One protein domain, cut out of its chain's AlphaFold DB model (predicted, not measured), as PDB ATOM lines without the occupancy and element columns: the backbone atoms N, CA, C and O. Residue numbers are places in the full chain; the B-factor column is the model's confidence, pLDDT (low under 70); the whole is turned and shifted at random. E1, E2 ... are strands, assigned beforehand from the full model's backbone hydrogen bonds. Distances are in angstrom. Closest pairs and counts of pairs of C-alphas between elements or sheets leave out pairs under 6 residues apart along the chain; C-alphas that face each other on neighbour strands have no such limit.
ATOM      1  N   CYS A  14     183.168 262.120 283.501       91.00
ATOM      2  CA  CYS A  14     184.590 262.186 283.792       91.00
ATOM      3  C   CYS A  14     185.359 261.083 283.061       91.00
ATOM      4  O   CYS A  14     184.838 260.007 282.749       91.00
ATOM      5  N   LEU A  15     186.633 261.357 282.800       93.06
ATOM      6  CA  LEU A  15     187.587 260.373 282.306       93.06
ATOM      7  C   LEU A  15     188.333 259.786 283.499       93.06
ATOM      8  O   LEU A  15     188.838 260.532 284.336       93.06
ATOM      9  N   ILE A  16     188.431 258.461 283.556       94.44
ATOM     10  CA  ILE A  16     189.111 257.727 284.622       94.44
ATOM     11  C   ILE A  16     190.250 256.922 284.004       94.44
ATOM     12  O   ILE A  16     190.052 256.145 283.070       94.44
ATOM     13  N   SER A  17     191.447 257.067 284.564       95.62
ATOM     14  CA  SER A  17     192.620 256.295 284.163       95.62
ATOM     15  C   SER A  17     193.205 255.558 285.358       95.62
ATOM     16  O   SER A  17     193.542 256.175 286.367       95.62
ATOM     17  N   ILE A  18     193.345 254.239 285.235       95.56
ATOM     18  CA  ILE A  18     193.907 253.345 286.247       95.56
ATOM     19  C   ILE A  18     195.231 252.792 285.721       95.56
ATOM     20  O   ILE A  18     195.262 252.012 284.773       95.56
ATOM     21  N   SER A  19     196.336 253.162 286.353       95.19
ATOM     22  CA  SER A  19     197.682 252.735 285.970       95.19
ATOM     23  C   SER A  19     198.236 251.771 287.007       95.19
ATOM     24  O   SER A  19     198.338 252.136 288.177       95.19
ATOM     25  N   LYS A  20     198.675 250.573 286.613       93.75
ATOM     26  CA  LYS A  20     199.531 249.742 287.480       93.75
ATOM     27  C   LYS A  20     200.950 250.316 287.490       93.75
ATOM     28  O   LYS A  20     201.426 250.773 286.455       93.75
ATOM     29  N   ALA A  21     201.648 250.287 288.625       93.12
ATOM     30  CA  ALA A  21     203.027 250.778 288.707       93.12
ATOM     31  C   ALA A  21     203.938 250.073 287.683       93.12
ATOM     32  O   ALA A  21     204.123 248.857 287.746       93.12
ATOM     33  N   GLY A  22     204.510 250.839 286.746       88.88
ATOM     34  CA  GLY A  22     205.339 250.323 285.652       88.88
ATOM     35  C   GLY A  22     204.573 249.569 284.555       88.88
ATOM     36  O   GLY A  22     205.206 248.930 283.718       88.88
ATOM     37  N   GLY A  23     203.238 249.606 284.574       86.56
ATOM     38  CA  GLY A  23     202.359 248.981 283.586       86.56
ATOM     39  C   GLY A  23     201.707 249.987 282.635       86.56
ATOM     40  O   GLY A  23     202.009 251.178 282.656       86.56
ATOM     41  N   SER A  24     200.801 249.482 281.798       86.62
ATOM     42  CA  SER A  24     199.969 250.299 280.909       86.62
ATOM     43  C   SER A  24     198.789 250.924 281.654       86.62
ATOM     44  O   SER A  24     198.319 250.383 282.659       86.62
ATOM     45  N   ASP A  25     198.283 252.035 281.124       88.38
ATOM     46  CA  ASP A  25     197.098 252.708 281.649       88.38
ATOM     47  C   ASP A  25     195.816 252.060 281.106       88.38
ATOM     48  O   ASP A  25     195.642 251.927 279.892       88.38
ATOM     49  N   LEU A  26     194.905 251.711 282.010       91.88
ATOM     50  CA  LEU A  26     193.543 251.287 281.708       91.88
ATOM     51  C   LEU A  26     192.613 252.499 281.769       91.88
ATOM     52  O   LEU A  26     192.711 253.318 282.678       91.88
ATOM     53  N   GLN A  27     191.725 252.619 280.795       92.31
ATOM     54  CA  GLN A  27     190.892 253.788 280.555       92.31
ATOM     55  C   GLN A  27     189.422 253.410 280.708       92.31
ATOM     56  O   GLN A  27     188.974 252.404 280.151       92.31
ATOM     57  N   ALA A  28     188.686 254.238 281.438       88.56
ATOM     58  CA  ALA A  28     187.247 254.160 281.607       88.56
ATOM     59  C   ALA A  28     186.635 255.563 281.507       88.56
ATOM     60  O   ALA A  28     187.297 256.569 281.762       88.56
ATOM     61  N   ALA A  29     185.360 255.619 281.143       84.12
ATOM     62  CA  ALA A  29     184.540 256.811 281.303       84.12
ATOM     63  C   ALA A  29     183.555 256.545 282.443       84.12
ATOM     64  O   ALA A  29     183.040 255.431 282.558       84.12
ATOM     65  N   GLY A  30     183.334 257.546 283.289       79.75
ATOM     66  CA  GLY A  30     182.401 257.479 284.405       79.75
ATOM     67  C   GLY A  30     181.430 258.647 284.376       79.75
ATOM     68  O   GLY A  30     181.733 259.710 283.835       79.75
ATOM     69  N   GLU A  31     180.268 258.448 284.977       82.44
ATOM     70  CA  GLU A  31     179.352 259.533 285.314       82.44
ATOM     71  C   GLU A  31     179.805 260.136 286.645       82.44
ATOM     72  O   GLU A  31     180.261 259.426 287.537       82.44
ATOM     73  N   THR A  32     179.721 261.453 286.797       77.56
ATOM     74  CA  THR A  32     180.237 262.119 288.003       77.56
ATOM     75  C   THR A  32     179.508 261.669 289.271       77.56
ATOM     76  O   THR A  32     180.108 261.632 290.339       77.56
ATOM     77  N   GLU A  33     178.242 261.260 289.164       79.81
ATOM     78  CA  GLU A  33     177.462 260.748 290.295       79.81
ATOM     79  C   GLU A  33     177.878 259.348 290.768       79.81
ATOM     80  O   GLU A  33     177.563 258.963 291.894       79.81
ATOM     81  N   THR A  34     178.609 258.589 289.945       84.31
ATOM     82  CA  THR A  34     179.046 257.224 290.275       84.31
ATOM     83  C   THR A  34     180.457 257.167 290.856       84.31
ATOM     84  O   THR A  34     180.957 256.075 291.149       84.31
ATOM     85  N   VAL A  35     181.097 258.328 291.047       84.56
ATOM     86  CA  VAL A  35     182.445 258.458 291.605       84.56
ATOM     87  C   VAL A  35     182.404 259.273 292.892       84.56
ATOM     88  O   VAL A  35     182.148 260.474 292.878       84.56
ATOM     89  N   ASP A  36     182.724 258.622 294.006       90.44
ATOM     90  CA  ASP A  36     182.769 259.242 295.329       90.44
ATOM     91  C   ASP A  36     184.206 259.327 295.856       90.44
ATOM     92  O   ASP A  36     184.983 258.373 295.734       90.44
ATOM     93  N   PHE A  37     184.549 260.472 296.451       89.88
ATOM     94  CA  PHE A  37     185.878 260.763 296.986       89.88
ATOM     95  C   PHE A  37     185.791 261.096 298.471       89.88
ATOM     96  O   PHE A  37     185.319 262.164 298.857       89.88
ATOM     97  N   ASP A  38     186.363 260.221 299.288       92.94
ATOM     98  CA  ASP A  38     186.613 260.458 300.703       92.94
ATOM     99  C   ASP A  38     188.096 260.813 300.870       92.94
ATOM    100  O   ASP A  38     188.966 259.939 300.869       92.94
ATOM    101  N   ILE A  39     188.409 262.110 300.884       91.38
ATOM    102  CA  ILE A  39     189.790 262.594 300.994       91.38
ATOM    103  C   ILE A  39     190.179 262.717 302.466       91.38
ATOM    104  O   ILE A  39     189.433 263.254 303.279       91.38
ATOM    105  N   GLY A  40     191.391 262.261 302.784       87.75
ATOM    106  CA  GLY A  40     191.926 262.242 304.139       87.75
ATOM    107  C   GLY A  40     191.881 263.605 304.837       87.75
ATOM    108  O   GLY A  40     192.246 264.640 304.279       87.75
ATOM    109  N   GLU A  41     191.472 263.599 306.104       91.00
ATOM    110  CA  GLU A  41     191.368 264.810 306.915       91.00
ATOM    111  C   GLU A  41     192.703 265.166 307.589       91.00
ATOM    112  O   GLU A  41     193.434 264.296 308.071       91.00
ATOM    113  N   LYS A  42     193.009 266.468 307.677       91.00
ATOM    114  CA  LYS A  42     194.149 267.018 308.437       91.00
ATOM    115  C   LYS A  42     193.702 267.469 309.823       91.00
ATOM    116  O   LYS A  42     193.632 268.667 310.101       91.00
ATOM    117  N   ASP A  43     193.366 266.500 310.663       91.62
ATOM    118  CA  ASP A  43     192.835 266.769 311.996       91.62
ATOM    119  C   ASP A  43     193.887 267.402 312.944       91.62
ATOM    120  O   ASP A  43     195.107 267.359 312.716       91.62
ATOM    121  N   ILE A  44     193.403 268.055 314.003       94.00
ATOM    122  CA  ILE A  44     194.213 268.670 315.053       94.00
ATOM    123  C   ILE A  44     193.637 268.399 316.439       94.00
ATOM    124  O   ILE A  44     192.451 268.557 316.710       94.00
ATOM    125  N   GLY A  62     194.688 261.563 307.173       93.19
ATOM    126  CA  GLY A  62     194.047 260.262 307.002       93.19
ATOM    127  C   GLY A  62     194.296 259.627 305.630       93.19
ATOM    128  O   GLY A  62     194.761 260.261 304.683       93.19
ATOM    129  N   ASP A  63     193.958 258.346 305.510       95.50
ATOM    130  CA  ASP A  63     193.929 257.691 304.203       95.50
ATOM    131  C   ASP A  63     192.776 258.253 303.363       95.50
ATOM    132  O   ASP A  63     191.692 258.490 303.889       95.50
ATOM    133  N   SER A  64     192.987 258.392 302.056       96.69
ATOM    134  CA  SER A  64     191.927 258.743 301.108       96.69
ATOM    135  C   SER A  64     191.366 257.491 300.434       96.69
ATOM    136  O   SER A  64     192.101 256.532 300.165       96.69
ATOM    137  N   THR A  65     190.074 257.505 300.127       96.69
ATOM    138  CA  THR A  65     189.356 256.418 299.462       96.69
ATOM    139  C   THR A  65     188.567 256.959 298.274       96.69
ATOM    140  O   THR A  65     187.962 258.022 298.354       96.69
ATOM    141  N   ILE A  66     188.566 256.213 297.172       94.69
ATOM    142  CA  ILE A  66     187.674 256.442 296.033       94.69
ATOM    143  C   ILE A  66     186.759 255.235 295.912       94.69
ATOM    144  O   ILE A  66     187.235 254.093 295.965       94.69
ATOM    145  N   THR A  67     185.474 255.492 295.709       94.81
ATOM    146  CA  THR A  67     184.481 254.459 295.424       94.81
ATOM    147  C   THR A  67     183.892 254.689 294.039       94.81
ATOM    148  O   THR A  67     183.423 255.782 293.740       94.81
ATOM    149  N   PHE A  68     183.910 253.648 293.207       91.75
ATOM    150  CA  PHE A  68     183.266 253.634 291.896       91.75
ATOM    151  C   PHE A  68     182.073 252.685 291.909       91.75
ATOM    152  O   PHE A  68     182.190 251.548 292.390       91.75
ATOM    153  N   GLU A  69     180.968 253.113 291.308       91.94
ATOM    154  CA  GLU A  69     179.959 252.203 290.773       91.94
ATOM    155  C   GLU A  69     180.304 251.875 289.315       91.94
ATOM    156  O   GLU A  69     180.436 252.757 288.470       91.94
ATOM    157  N   ALA A  70     180.499 250.589 289.028       89.25
ATOM    158  CA  ALA A  70     181.011 250.126 287.749       89.25
ATOM    159  C   ALA A  70     180.143 249.040 287.111       89.25
ATOM    160  O   ALA A  70     179.549 248.205 287.795       89.25
ATOM    161  N   TYR A  71     180.162 249.008 285.780       90.19
ATOM    162  CA  TYR A  71     179.403 248.072 284.953       90.19
ATOM    163  C   TYR A  71     180.372 247.242 284.097       90.19
ATOM    164  O   TYR A  71     180.716 247.647 282.985       90.19
ATOM    165  N   PRO A  72     180.894 246.113 284.612       89.62
ATOM    166  CA  PRO A  72     181.842 245.301 283.862       89.62
ATOM    167  C   PRO A  72     181.174 244.508 282.740       89.62
ATOM    168  O   PRO A  72     180.063 243.997 282.884       89.62
ATOM    169  N   LEU A  73     181.916 244.333 281.650       90.12
ATOM    170  CA  LEU A  73     181.560 243.457 280.530       90.12
ATOM    171  C   LEU A  73     182.220 242.078 280.654       90.12
ATOM    172  O   LEU A  73     181.709 241.090 280.131       90.12
ATOM    173  N   GLU A  74     183.360 242.009 281.345       91.75
ATOM    174  CA  GLU A  74     184.203 240.821 281.469       91.75
ATOM    175  C   GLU A  74     184.696 240.646 282.921       91.75
ATOM    176  O   GLU A  74     184.596 241.548 283.755       91.75
ATOM    177  N   ALA A  75     185.231 239.465 283.259       89.44
ATOM    178  CA  ALA A  75     185.758 239.200 284.606       89.44
ATOM    179  C   ALA A  75     187.027 240.022 284.920       89.44
ATOM    180  O   ALA A  75     187.243 240.423 286.063       89.44
ATOM    181  N   GLY A  76     187.840 240.286 283.904       90.25
ATOM    182  CA  GLY A  76     189.021 241.145 283.931       90.25
ATOM    183  C   GLY A  76     189.203 241.777 282.553       90.25
ATOM    184  O   GLY A  76     188.366 241.577 281.676       90.25
ATOM    185  N   THR A  77     190.279 242.524 282.356       87.69
ATOM    186  CA  THR A  77     190.619 243.130 281.070       87.69
ATOM    187  C   THR A  77     191.629 242.239 280.346       87.69
ATOM    188  O   THR A  77     192.789 242.162 280.744       87.69
ATOM    189  N   ASP A  78     191.186 241.540 279.295       76.75
ATOM    190  CA  ASP A  78     192.000 240.565 278.554       76.75
ATOM    191  C   ASP A  78     193.208 241.192 277.844       76.75
ATOM    192  O   ASP A  78     194.347 240.748 277.997       76.75
ATOM    193  N   THR A  79     192.951 242.215 277.031       78.44
ATOM    194  CA  THR A  79     193.924 242.898 276.184       78.44
ATOM    195  C   THR A  79     193.519 244.351 275.946       78.44
ATOM    196  O   THR A  79     192.344 244.716 275.964       78.44
ATOM    197  N   GLY A  80     194.515 245.192 275.663       83.44
ATOM    198  CA  GLY A  80     194.308 246.597 275.327       83.44
ATOM    199  C   GLY A  80     194.325 247.527 276.539       83.44
ATOM    200  O   GLY A  80     194.846 247.193 277.600       83.44
ATOM    201  N   THR A  81     193.818 248.738 276.328       86.31
ATOM    202  CA  THR A  81     193.843 249.836 277.306       86.31
ATOM    203  C   THR A  81     192.450 250.243 277.768       86.31
ATOM    204  O   THR A  81     192.332 251.136 278.595       86.31
ATOM    205  N   THR A  82     191.385 249.626 277.260       89.75
ATOM    206  CA  THR A  82     190.013 249.889 277.711       89.75
ATOM    207  C   THR A  82     189.675 248.939 278.848       89.75
ATOM    208  O   THR A  82     189.778 247.728 278.680       89.75
ATOM    209  N   LEU A  83     189.265 249.482 279.991       89.94
ATOM    210  CA  LEU A  83     188.884 248.691 281.156       89.94
ATOM    211  C   LEU A  83     187.563 247.954 280.886       89.94
ATOM    212  O   LEU A  83     186.555 248.589 280.582       89.94
ATOM    213  N   LYS A  84     187.561 246.621 281.003       91.00
ATOM    214  CA  LYS A  84     186.360 245.787 280.775       91.00
ATOM    215  C   LYS A  84     185.904 245.004 282.003       91.00
ATOM    216  O   LYS A  84     184.730 244.644 282.098       91.00
ATOM    217  N   GLY A  85     186.823 244.734 282.923       91.25
ATOM    218  CA  GLY A  85     186.582 244.036 284.179       91.25
ATOM    219  C   GLY A  85     187.408 244.649 285.304       91.25
ATOM    220  O   GLY A  85     188.268 245.489 285.053       91.25
ATOM    221  N   PHE A  86     187.109 244.252 286.544       92.19
ATOM    222  CA  PHE A  86     187.718 244.851 287.740       92.19
ATOM    223  C   PHE A  86     188.375 243.831 288.677       92.19
ATOM    224  O   PHE A  86     189.116 244.230 289.575       92.19
ATOM    225  N   TYR A  87     188.131 242.521 288.531       92.69
ATOM    226  CA  TYR A  87     188.731 241.538 289.448       92.69
ATOM    227  C   TYR A  87     190.249 241.407 289.261       92.69
ATOM    228  O   TYR A  87     190.961 241.097 290.213       92.69
ATOM    229  N   ASP A  88     190.752 241.691 288.067       90.94
ATOM    230  CA  ASP A  88     192.174 241.766 287.716       90.94
ATOM    231  C   ASP A  88     192.892 243.007 288.288       90.94
ATOM    232  O   ASP A  88     194.116 243.108 288.227       90.94
ATOM    233  N   LEU A  89     192.157 243.938 288.902       91.56
ATOM    234  CA  LEU A  89     192.736 245.008 289.719       91.56
ATOM    235  C   LEU A  89     193.125 244.520 291.127       91.56
ATOM    236  O   LEU A  89     193.920 245.156 291.819       91.56
ATOM    237  N   MET A  90     192.549 243.396 291.562       93.56
ATOM    238  CA  MET A  90     192.779 242.771 292.873       93.56
ATOM    239  C   MET A  90     193.623 241.491 292.782       93.56
ATOM    240  O   MET A  90     194.085 240.989 293.812       93.56
ATOM    241  N   HIS A  91     193.788 240.949 291.573       93.19
ATOM    242  CA  HIS A  91     194.357 239.633 291.291       93.19
ATOM    243  C   HIS A  91     195.201 239.660 290.014       93.19
ATOM    244  O   HIS A  91     195.151 240.602 289.232       93.19
ATOM    245  N   THR A  92     195.971 238.605 289.778       91.19
ATOM    246  CA  THR A  92     196.774 238.448 288.564       91.19
ATOM    247  C   THR A  92     195.884 238.484 287.321       91.19
ATOM    248  O   THR A  92     194.913 237.732 287.220       91.19
ATOM    249  N   VAL A  93     196.255 239.348 286.373       88.44
ATOM    250  CA  VAL A  93     195.606 239.488 285.063       88.44
ATOM    251  C   VAL A  93     195.671 238.164 284.298       88.44
ATOM    252  O   VAL A  93     196.730 237.536 284.225       88.44
ATOM    253  N   ASP A  94     194.553 237.776 283.689       88.00
ATOM    254  CA  ASP A  94     194.461 236.652 282.758       88.00
ATOM    255  C   ASP A  94     194.054 237.168 281.373       88.00
ATOM    256  O   ASP A  94     192.990 237.757 281.212       88.00
ATOM    257  N   ALA A  95     194.913 236.934 280.381       85.69
ATOM    258  CA  ALA A  95     194.678 237.300 278.983       85.69
ATOM    259  C   ALA A  95     194.183 236.113 278.134       85.69
ATOM    260  O   ALA A  95     194.068 236.221 276.911       85.69
ATOM    261  N   SER A  96     193.958 234.945 278.746       89.19
ATOM    262  CA  SER A  96     193.439 233.766 278.055       89.19
ATOM    263  C   SER A  96     191.917 233.822 277.908       89.19
ATOM    264  O   SER A  96     191.217 234.464 278.687       89.19
ATOM    265  N   VAL A  97     191.391 233.147 276.880       87.56
ATOM    266  CA  VAL A  97     189.946 233.054 276.632       87.56
ATOM    267  C   VAL A  97     189.506 231.597 276.821       87.56
ATOM    268  O   VAL A  97     190.028 230.720 276.126       87.56
ATOM    269  N   PRO A  98     188.548 231.304 277.722       90.75
ATOM    270  CA  PRO A  98     187.799 232.247 278.560       90.75
ATOM    271  C   PRO A  98     188.641 232.837 279.701       90.75
ATOM    272  O   PRO A  98     189.412 232.111 280.324       90.75
ATOM    273  N   ILE A  99     188.409 234.116 280.015       91.69
ATOM    274  CA  ILE A  99     189.097 234.821 281.106       91.69
ATOM    275  C   ILE A  99     188.723 234.181 282.440       91.69
ATOM    276  O   ILE A  99     187.537 234.027 282.763       91.69
ATOM    277  N   ARG A 100     189.730 233.837 283.244       92.44
ATOM    278  CA  ARG A 100     189.562 233.263 284.576       92.44
ATOM    279  C   ARG A 100     190.455 233.962 285.593       92.44
ATOM    280  O   ARG A 100     191.620 233.621 285.779       92.44
ATOM    281  N   ILE A 101     189.842 234.842 286.375       93.00
ATOM    282  CA  ILE A 101     190.509 235.452 287.521       93.00
ATOM    283  C   ILE A 101     190.422 234.514 288.726       93.00
ATOM    284  O   ILE A 101     189.336 234.115 289.147       93.00
ATOM    285  N   THR A 102     191.581 234.132 289.260       94.00
ATOM    286  CA  THR A 102     191.694 233.282 290.451       94.00
ATOM    287  C   THR A 102     192.293 234.090 291.588       94.00
ATOM    288  O   THR A 102     193.271 234.805 291.390       94.00
ATOM    289  N   ASN A 103     191.730 233.945 292.786       92.25
ATOM    290  CA  ASN A 103     192.230 234.632 293.970       92.25
ATOM    291  C   ASN A 103     193.710 234.305 294.210       92.25
ATOM    292  O   ASN A 103     194.103 233.137 294.258       92.25
ATOM    293  N   ASP A 104     194.502 235.339 294.459       94.12
ATOM    294  CA  ASP A 104     195.919 235.219 294.775       94.12
ATOM    295  C   ASP A 104     196.324 236.141 295.941       94.12
ATOM    296  O   ASP A 104     195.489 236.676 296.679       94.12
ATOM    297  N   ARG A 105     197.637 236.268 296.156       92.94
ATOM    298  CA  ARG A 105     198.227 237.104 297.211       92.94
ATOM    299  C   ARG A 105     198.866 238.375 296.662       92.94
ATOM    300  O   ARG A 105     199.550 239.069 297.417       92.94
ATOM    301  N   ASN A 106     198.692 238.665 295.377       90.25
ATOM    302  CA  ASN A 106     199.349 239.799 294.757       90.25
ATOM    303  C   ASN A 106     198.705 241.094 295.266       90.25
ATOM    304  O   ASN A 106     197.511 241.164 295.576       90.25
ATOM    305  N   ARG A 107     199.540 242.113 295.452       90.19
ATOM    306  CA  ARG A 107     199.148 243.444 295.920       90.19
ATOM    307  C   ARG A 107     199.919 244.456 295.102       90.19
ATOM    308  O   ARG A 107     201.008 244.885 295.479       90.19
ATOM    309  N   ASP A 108     199.356 244.767 293.951       93.62
ATOM    310  CA  ASP A 108     199.933 245.729 293.035       93.62
ATOM    311  C   ASP A 108     199.549 247.149 293.445       93.62
ATOM    312  O   ASP A 108     198.440 247.398 293.917       93.62
ATOM    313  N   LYS A 109     200.497 248.073 293.288       95.00
ATOM    314  CA  LYS A 109     200.238 249.498 293.465       95.00
ATOM    315  C   LYS A 109     199.643 250.068 292.195       95.00
ATOM    316  O   LYS A 109     200.165 249.814 291.102       95.00
ATOM    317  N   TYR A 110     198.624 250.893 292.364       96.31
ATOM    318  CA  TYR A 110     197.979 251.592 291.269       96.31
ATOM    319  C   TYR A 110     198.055 253.107 291.453       96.31
ATOM    320  O   TYR A 110     198.373 253.618 292.529       96.31
ATOM    321  N   ARG A 111     197.782 253.811 290.360       96.69
ATOM    322  CA  ARG A 111     197.434 255.222 290.324       96.69
ATOM    323  C   ARG A 111     196.070 255.350 289.673       96.69
ATOM    324  O   ARG A 111     195.849 254.759 288.621       96.69
ATOM    325  N   VAL A 112     195.199 256.144 290.274       96.75
ATOM    326  CA  VAL A 112     193.929 256.558 289.685       96.75
ATOM    327  C   VAL A 112     194.014 258.046 289.380       96.75
ATOM    328  O   VAL A 112     194.396 258.832 290.246       96.75
ATOM    329  N   LEU A 113     193.659 258.426 288.158       96.69
ATOM    330  CA  LEU A 113     193.436 259.807 287.748       96.69
ATOM    331  C   LEU A 113     191.978 259.955 287.329       96.69
ATOM    332  O   LEU A 113     191.481 259.116 286.579       96.69
ATOM    333  N   VAL A 114     191.322 261.019 287.780       95.69
ATOM    334  CA  VAL A 114     189.970 261.381 287.351       95.69
ATOM    335  C   VAL A 114     189.996 262.812 286.842       95.69
ATOM    336  O   VAL A 114     190.457 263.704 287.555       95.69
ATOM    337  N   LEU A 115     189.564 263.011 285.597       94.69
ATOM    338  CA  LEU A 115     189.578 264.289 284.887       94.69
ATOM    339  C   LEU A 115     188.154 264.680 284.485       94.69
ATOM    340  O   LEU A 115     187.485 263.944 283.760       94.69
ATOM    341  N   TRP A 116     187.755 265.881 284.884       93.31
ATOM    342  CA  TRP A 116     186.604 266.602 284.354       93.31
ATOM    343  C   TRP A 116     187.122 267.722 283.461       93.31
ATOM    344  O   TRP A 116     187.948 268.521 283.901       93.31
ATOM    345  N   THR A 117     186.676 267.788 282.209       91.69
ATOM    346  CA  THR A 117     187.019 268.900 281.312       91.69
ATOM    347  C   THR A 117     185.963 269.135 280.230       91.69
ATOM    348  O   THR A 117     185.304 268.195 279.789       91.69
ATOM    349  N   LEU A 140     195.436 260.085 292.569       97.31
ATOM    350  CA  LEU A 140     195.769 259.313 293.762       97.31
ATOM    351  C   LEU A 140     196.718 258.170 293.378       97.31
ATOM    352  O   LEU A 140     196.330 257.268 292.638       97.31
ATOM    353  N   ALA A 141     197.950 258.176 293.881       97.06
ATOM    354  CA  ALA A 141     199.014 257.239 293.502       97.06
ATOM    355  C   ALA A 141     199.505 256.401 294.690       97.06
ATOM    356  O   ALA A 141     199.333 256.791 295.833       97.06
ATOM    357  N   ASP A 142     200.169 255.272 294.431       96.38
ATOM    358  CA  ASP A 142     200.669 254.345 295.464       96.38
ATOM    359  C   ASP A 142     199.580 253.682 296.327       96.38
ATOM    360  O   ASP A 142     199.882 253.129 297.389       96.38
ATOM    361  N   GLY A 143     198.332 253.693 295.870       96.25
ATOM    362  CA  GLY A 143     197.228 253.026 296.543       96.25
ATOM    363  C   GLY A 143     196.992 251.606 296.043       96.25
ATOM    364  O   GLY A 143     197.681 251.089 295.157       96.25
ATOM    365  N   TYR A 144     195.976 250.983 296.626       96.56
ATOM    366  CA  TYR A 144     195.562 249.616 296.346       96.56
ATOM    367  C   TYR A 144     194.055 249.559 296.143       96.56
ATOM    368  O   TYR A 144     193.296 250.195 296.878       96.56
ATOM    369  N   PHE A 145     193.610 248.730 295.203       96.25
ATOM    370  CA  PHE A 145     192.229 248.270 295.228       96.25
ATOM    371  C   PHE A 145     192.042 247.377 296.455       96.25
ATOM    372  O   PHE A 145     192.882 246.530 296.768       96.25
ATOM    373  N   THR A 146     190.973 247.629 297.202       96.00
ATOM    374  CA  THR A 146     190.686 246.945 298.473       96.00
ATOM    375  C   THR A 146     189.384 246.161 298.429       96.00
ATOM    376  O   THR A 146     189.189 245.245 299.230       96.00
ATOM    377  N   SER A 147     188.500 246.485 297.486       95.19
ATOM    378  CA  SER A 147     187.213 245.822 297.324       95.19
ATOM    379  C   SER A 147     186.750 245.902 295.875       95.19
ATOM    380  O   SER A 147     186.799 246.968 295.273       95.19
ATOM    381  N   VAL A 148     186.253 244.783 295.352       94.06
ATOM    382  CA  VAL A 148     185.524 244.669 294.082       94.06
ATOM    383  C   VAL A 148     184.353 243.738 294.376       94.06
ATOM    384  O   VAL A 148     184.557 242.541 294.585       94.06
ATOM    385  N   LYS A 149     183.146 244.291 294.526       94.06
ATOM    386  CA  LYS A 149     181.970 243.540 294.992       94.06
ATOM    387  C   LYS A 149     180.813 243.672 294.005       94.06
ATOM    388  O   LYS A 149     180.396 244.802 293.767       94.06
ATOM    389  N   PRO A 150     180.269 242.562 293.479       91.31
ATOM    390  CA  PRO A 150     179.077 242.607 292.648       91.31
ATOM    391  C   PRO A 150     177.838 242.916 293.501       91.31
ATOM    392  O   PRO A 150     177.693 242.417 294.619       91.31
ATOM    393  N   ASN A 151     176.937 243.706 292.940       88.69
ATOM    394  CA  ASN A 151     175.628 244.058 293.456       88.69
ATOM    395  C   ASN A 151     174.582 243.856 292.340       88.69
ATOM    396  O   ASN A 151     174.862 244.084 291.167       88.69
ATOM    397  N   PHE A 152     173.385 243.409 292.716       84.19
ATOM    398  CA  PHE A 152     172.261 243.116 291.818       84.19
ATOM    399  C   PHE A 152     170.957 243.789 292.275       84.19
ATOM    400  O   PHE A 152     169.874 243.390 291.849       84.19
ATOM    401  N   THR A 153     171.027 244.751 293.201       79.56
ATOM    402  CA  THR A 153     169.839 245.336 293.847       79.56
ATOM    403  C   THR A 153     168.882 246.023 292.878       79.56
ATOM    404  O   THR A 153     167.688 246.065 293.164       79.56
ATOM    405  N   ASP A 154     169.377 246.481 291.728       78.31
ATOM    406  CA  ASP A 154     168.619 247.329 290.801       78.31
ATOM    407  C   ASP A 154     168.205 246.591 289.515       78.31
ATOM    408  O   ASP A 154     167.779 247.209 288.547       78.31
ATOM    409  N   GLY A 155     168.336 245.260 289.482       81.00
ATOM    410  CA  GLY A 155     168.049 244.446 288.292       81.00
ATOM    411  C   GLY A 155     169.197 244.375 287.278       81.00
ATOM    412  O   GLY A 155     169.197 243.467 286.447       81.00
ATOM    413  N   ASP A 156     170.202 245.239 287.420       85.94
ATOM    414  CA  ASP A 156     171.442 245.225 286.644       85.94
ATOM    415  C   ASP A 156     172.631 244.744 287.488       85.94
ATOM    416  O   ASP A 156     172.674 244.931 288.708       85.94
ATOM    417  N   LEU A 157     173.613 244.115 286.834       86.00
ATOM    418  CA  LEU A 157     174.868 243.728 287.475       86.00
ATOM    419  C   LEU A 157     175.774 244.955 287.611       86.00
ATOM    420  O   LEU A 157     176.372 245.410 286.638       86.00
ATOM    421  N   LYS A 158     175.907 245.436 288.844       91.06
ATOM    422  CA  LYS A 158     176.743 246.575 289.227       91.06
ATOM    423  C   LYS A 158     177.884 246.117 290.113       91.06
ATOM    424  O   LYS A 158     177.792 245.088 290.774       91.06
ATOM    425  N   PHE A 159     178.969 246.868 290.152       92.38
ATOM    426  CA  PHE A 159     180.109 246.587 291.011       92.38
ATOM    427  C   PHE A 159     180.449 247.808 291.850       92.38
ATOM    428  O   PHE A 159     180.612 248.896 291.315       92.38
ATOM    429  N   THR A 160     180.631 247.607 293.154       94.50
ATOM    430  CA  THR A 160     181.242 248.608 294.032       94.50
ATOM    431  C   THR A 160     182.738 248.328 294.115       94.50
ATOM    432  O   THR A 160     183.161 247.306 294.678       94.50
ATOM    433  N   VAL A 161     183.534 249.229 293.545       94.81
ATOM    434  CA  VAL A 161     184.997 249.136 293.494       94.81
ATOM    435  C   VAL A 161     185.591 250.196 294.409       94.81
ATOM    436  O   VAL A 161     185.295 251.373 294.255       94.81
ATOM    437  N   MET A 162     186.436 249.787 295.356       96.50
ATOM    438  CA  MET A 162     187.079 250.697 296.306       96.50
ATOM    439  C   MET A 162     188.587 250.705 296.115       96.50
ATOM    440  O   MET A 162     189.241 249.655 296.159       96.50
ATOM    441  N   TYR A 163     189.138 251.903 295.991       97.38
ATOM    442  CA  TYR A 163     190.564 252.170 295.929       97.38
ATOM    443  C   TYR A 163     190.977 253.013 297.131       97.38
ATOM    444  O   TYR A 163     190.315 253.995 297.448       97.38
ATOM    445  N   LYS A 164     192.059 252.628 297.809       97.50
ATOM    446  CA  LYS A 164     192.514 253.290 299.033       97.50
ATOM    447  C   LYS A 164     193.986 253.659 298.948       97.50
ATOM    448  O   LYS A 164     194.805 252.860 298.489       97.50
ATOM    449  N   VAL A 165     194.328 254.845 299.438       97.19
ATOM    450  CA  VAL A 165     195.682 255.396 299.405       97.19
ATOM    451  C   VAL A 165     196.015 256.109 300.716       97.19
ATOM    452  O   VAL A 165     195.178 256.802 301.284       97.19
ATOM    453  N   ALA A 166     197.245 255.959 301.203       96.50
ATOM    454  CA  ALA A 166     197.746 256.776 302.310       96.50
ATOM    455  C   ALA A 166     198.146 258.162 301.792       96.50
ATOM    456  O   ALA A 166     198.745 258.233 300.723       96.50
ATOM    457  N   ALA A 167     197.906 259.244 302.536       95.19
ATOM    458  CA  ALA A 167     198.220 260.607 302.079       95.19
ATOM    459  C   ALA A 167     199.702 260.815 301.698       95.19
ATOM    460  O   ALA A 167     200.010 261.503 300.720       95.19
ATOM    461  N   PHE A 168     200.619 260.169 302.427       94.94
ATOM    462  CA  PHE A 168     202.062 260.238 302.199       94.94
ATOM    463  C   PHE A 168     202.684 258.845 302.075       94.94
ATOM    464  O   PHE A 168     202.255 257.887 302.721       94.94
ATOM    465  N   ASP A 169     203.730 258.723 301.258       93.06
ATOM    466  CA  ASP A 169     204.553 257.519 301.185       93.06
ATOM    467  C   ASP A 169     205.586 257.433 302.328       93.06
ATOM    468  O   ASP A 169     205.741 258.331 303.157       93.06
ATOM    469  N   LYS A 170     206.350 256.331 302.359       91.31
ATOM    470  CA  LYS A 170     207.402 256.091 303.366       91.31
ATOM    471  C   LYS A 170     208.537 257.128 303.367       91.31
ATOM    472  O   LYS A 170     209.319 257.160 304.312       91.31
ATOM    473  N   SER A 171     208.662 257.909 302.300       92.25
ATOM    474  CA  SER A 171     209.638 258.982 302.106       92.25
ATOM    475  C   SER A 171     209.012 260.369 302.313       92.25
ATOM    476  O   SER A 171     209.651 261.367 301.987       92.25
ATOM    477  N   ALA A 172     207.784 260.438 302.844       90.69
ATOM    478  CA  ALA A 172     206.978 261.648 303.003       90.69
ATOM    479  C   ALA A 172     206.595 262.353 301.682       90.69
ATOM    480  O   ALA A 172     206.224 263.527 301.690       90.69
ATOM    481  N   GLY A 173     206.654 261.651 300.547       92.56
ATOM    482  CA  GLY A 173     206.133 262.131 299.269       92.56
ATOM    483  C   GLY A 173     204.608 262.049 299.229       92.56
ATOM    484  O   GLY A 173     204.035 261.035 299.628       92.56
ATOM    485  N   GLY A 174     203.947 263.106 298.752       94.31
ATOM    486  CA  GLY A 174     202.489 263.149 298.634       94.31
ATOM    487  C   GLY A 174     201.951 262.140 297.614       94.31
ATOM    488  O   GLY A 174     202.533 261.943 296.546       94.31
ATOM    489  N   ASN A 175     200.829 261.509 297.950       96.38
ATOM    490  CA  ASN A 175     200.136 260.531 297.106       96.38
ATOM    491  C   ASN A 175     198.821 261.050 296.529       96.38
ATOM    492  O   ASN A 175     198.182 260.329 295.768       96.38
ATOM    493  N   VAL A 176     198.421 262.267 296.889       96.00
ATOM    494  CA  VAL A 176     197.204 262.917 296.407       96.00
ATOM    495  C   VAL A 176     197.596 264.219 295.722       96.00
ATOM    496  O   VAL A 176     198.405 264.989 296.241       96.00
ATOM    497  N   MET A 177     197.026 264.451 294.549       95.56
ATOM    498  CA  MET A 177     197.200 265.658 293.756       95.56
ATOM    499  C   MET A 177     195.828 266.151 293.310       95.56
ATOM    500  O   MET A 177     194.960 265.360 292.945       95.56
ATOM    501  N   MET A 178     195.653 267.465 293.331       95.12
ATOM    502  CA  MET A 178     194.484 268.152 292.800       95.12
ATOM    503  C   MET A 178     194.988 269.323 291.969       95.12
ATOM    504  O   MET A 178     195.817 270.102 292.441       95.12
ATOM    505  N   GLU A 179     194.506 269.449 290.744       94.44
ATOM    506  CA  GLU A 179     194.893 270.522 289.835       94.44
ATOM    507  C   GLU A 179     193.696 270.988 289.012       94.44
ATOM    508  O   GLU A 179     192.745 270.242 288.776       94.44
ATOM    509  N   SER A 180     193.731 272.251 288.600       93.00
ATOM    510  CA  SER A 180     192.717 272.840 287.729       93.00
ATOM    511  C   SER A 180     193.329 273.862 286.788       93.00
ATOM    512  O   SER A 180     194.355 274.465 287.102       93.00
ATOM    513  N   CYS A 181     192.656 274.067 285.663       90.50
ATOM    514  CA  CYS A 181     192.838 275.215 284.789       90.50
ATOM    515  C   CYS A 181     191.469 275.829 284.485       90.50
ATOM    516  O   CYS A 181     190.463 275.116 284.463       90.50
TER     517      CYS A 181
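AT A GLANCE: This is residues 14 to 44, 62 to 117 and 140 to 181 of the 203 residues of an uncharacterized protein of marine sediment metagenome (UniProt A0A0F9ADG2). One antiparallel sheet of seven strands, curled like part of a barrel, folds back on itself at the bent strand E6, with the leaf E2, E1 and E5 facing the leaf E7, E4 and E3. The last strand, E8, lies outside this sheet near E5, and a long loop with no named element, residues 71 to 109, joins E4 to E5. You will find 129 printed residues with no named helix and eight named strands, E1 to E8 in order along the chain; the sheet runs E2, E1, E5, E6, E7, E4, E3. The class is all strand, with under half of the residues, 59 of the 129, in named elements. The whole is compact, with a radius of gyration of the C-alphas of 15.0 A, and its outline is elongated, spanning 50 by 32 by 28 A.

HOW THE PARTS SIT: Begin at E1, residues 14 to 20, and E2, residues 25 to 31, a hairpin at 152 degrees; look for N 16 and O 28, 2.8 A apart. On the other side of E1 is E5, residues 110 to 117, antiparallel at 162 degrees, with N 17 and O 113 at 2.9 A. E6, residues 140 to 151, bends by 95 degrees at residue 143 and is the hinge of a folded sheet, one sheet bent back into two leaves that face each other. Its pairing is staggered: residues 140 to 143 pair with E5, with N 112 and O 140 at 2.9 A, and residues 144 to 151 pair with E7, residues 158 to 165, with N 146 and O 162 at 2.9 A. E6 and E7 form a hairpin. Next to E7 comes E4, residues 64 to 70, antiparallel at 162 degrees, with N 66 and O 163 at 2.8 A. Then look at the edge strand E3, residues 35 to 38, antiparallel to E4 at 162 degrees, with N 36 and O 67 at 2.9 A. E8, residues 176 to 181, pairs with no named strand; it is near E5, and the C-alphas of Leu 140 and Val 176, the closest of E6 and E8, are 4.7 A apart.

IN THESE COORDINATES: Find C-alpha 14 at (184.590, 262.186, 283.792); from there E1 runs 19.8 A. E2 spans 19.4 A, E3 10.2 A, E4 19.3 A and E5 22.8 A. E6, the longest strand by residues, begins at C-alpha 140, (195.769, 259.313, 293.762), and spans 25.3 A. E7 spans 23.2 A, and E8 runs 17.5 A to C-alpha 181 at (192.838, 275.215, 284.789).

THE WHOLE: The two C-alphas farthest apart, those of Ile 44 and Val 97, are 52.6 A apart. Residues 45 to 61 are not printed, with 11.6 A from C-alpha 44 to C-alpha 62; residues 118 to 139 are not printed either, with 18.0 A from C-alpha 117 to C-alpha 140. Of the links that are printed whole, E4 to E5 is long, with 39 residues. The mean pLDDT of the printed part is 91.3, and no printed residue is under 70.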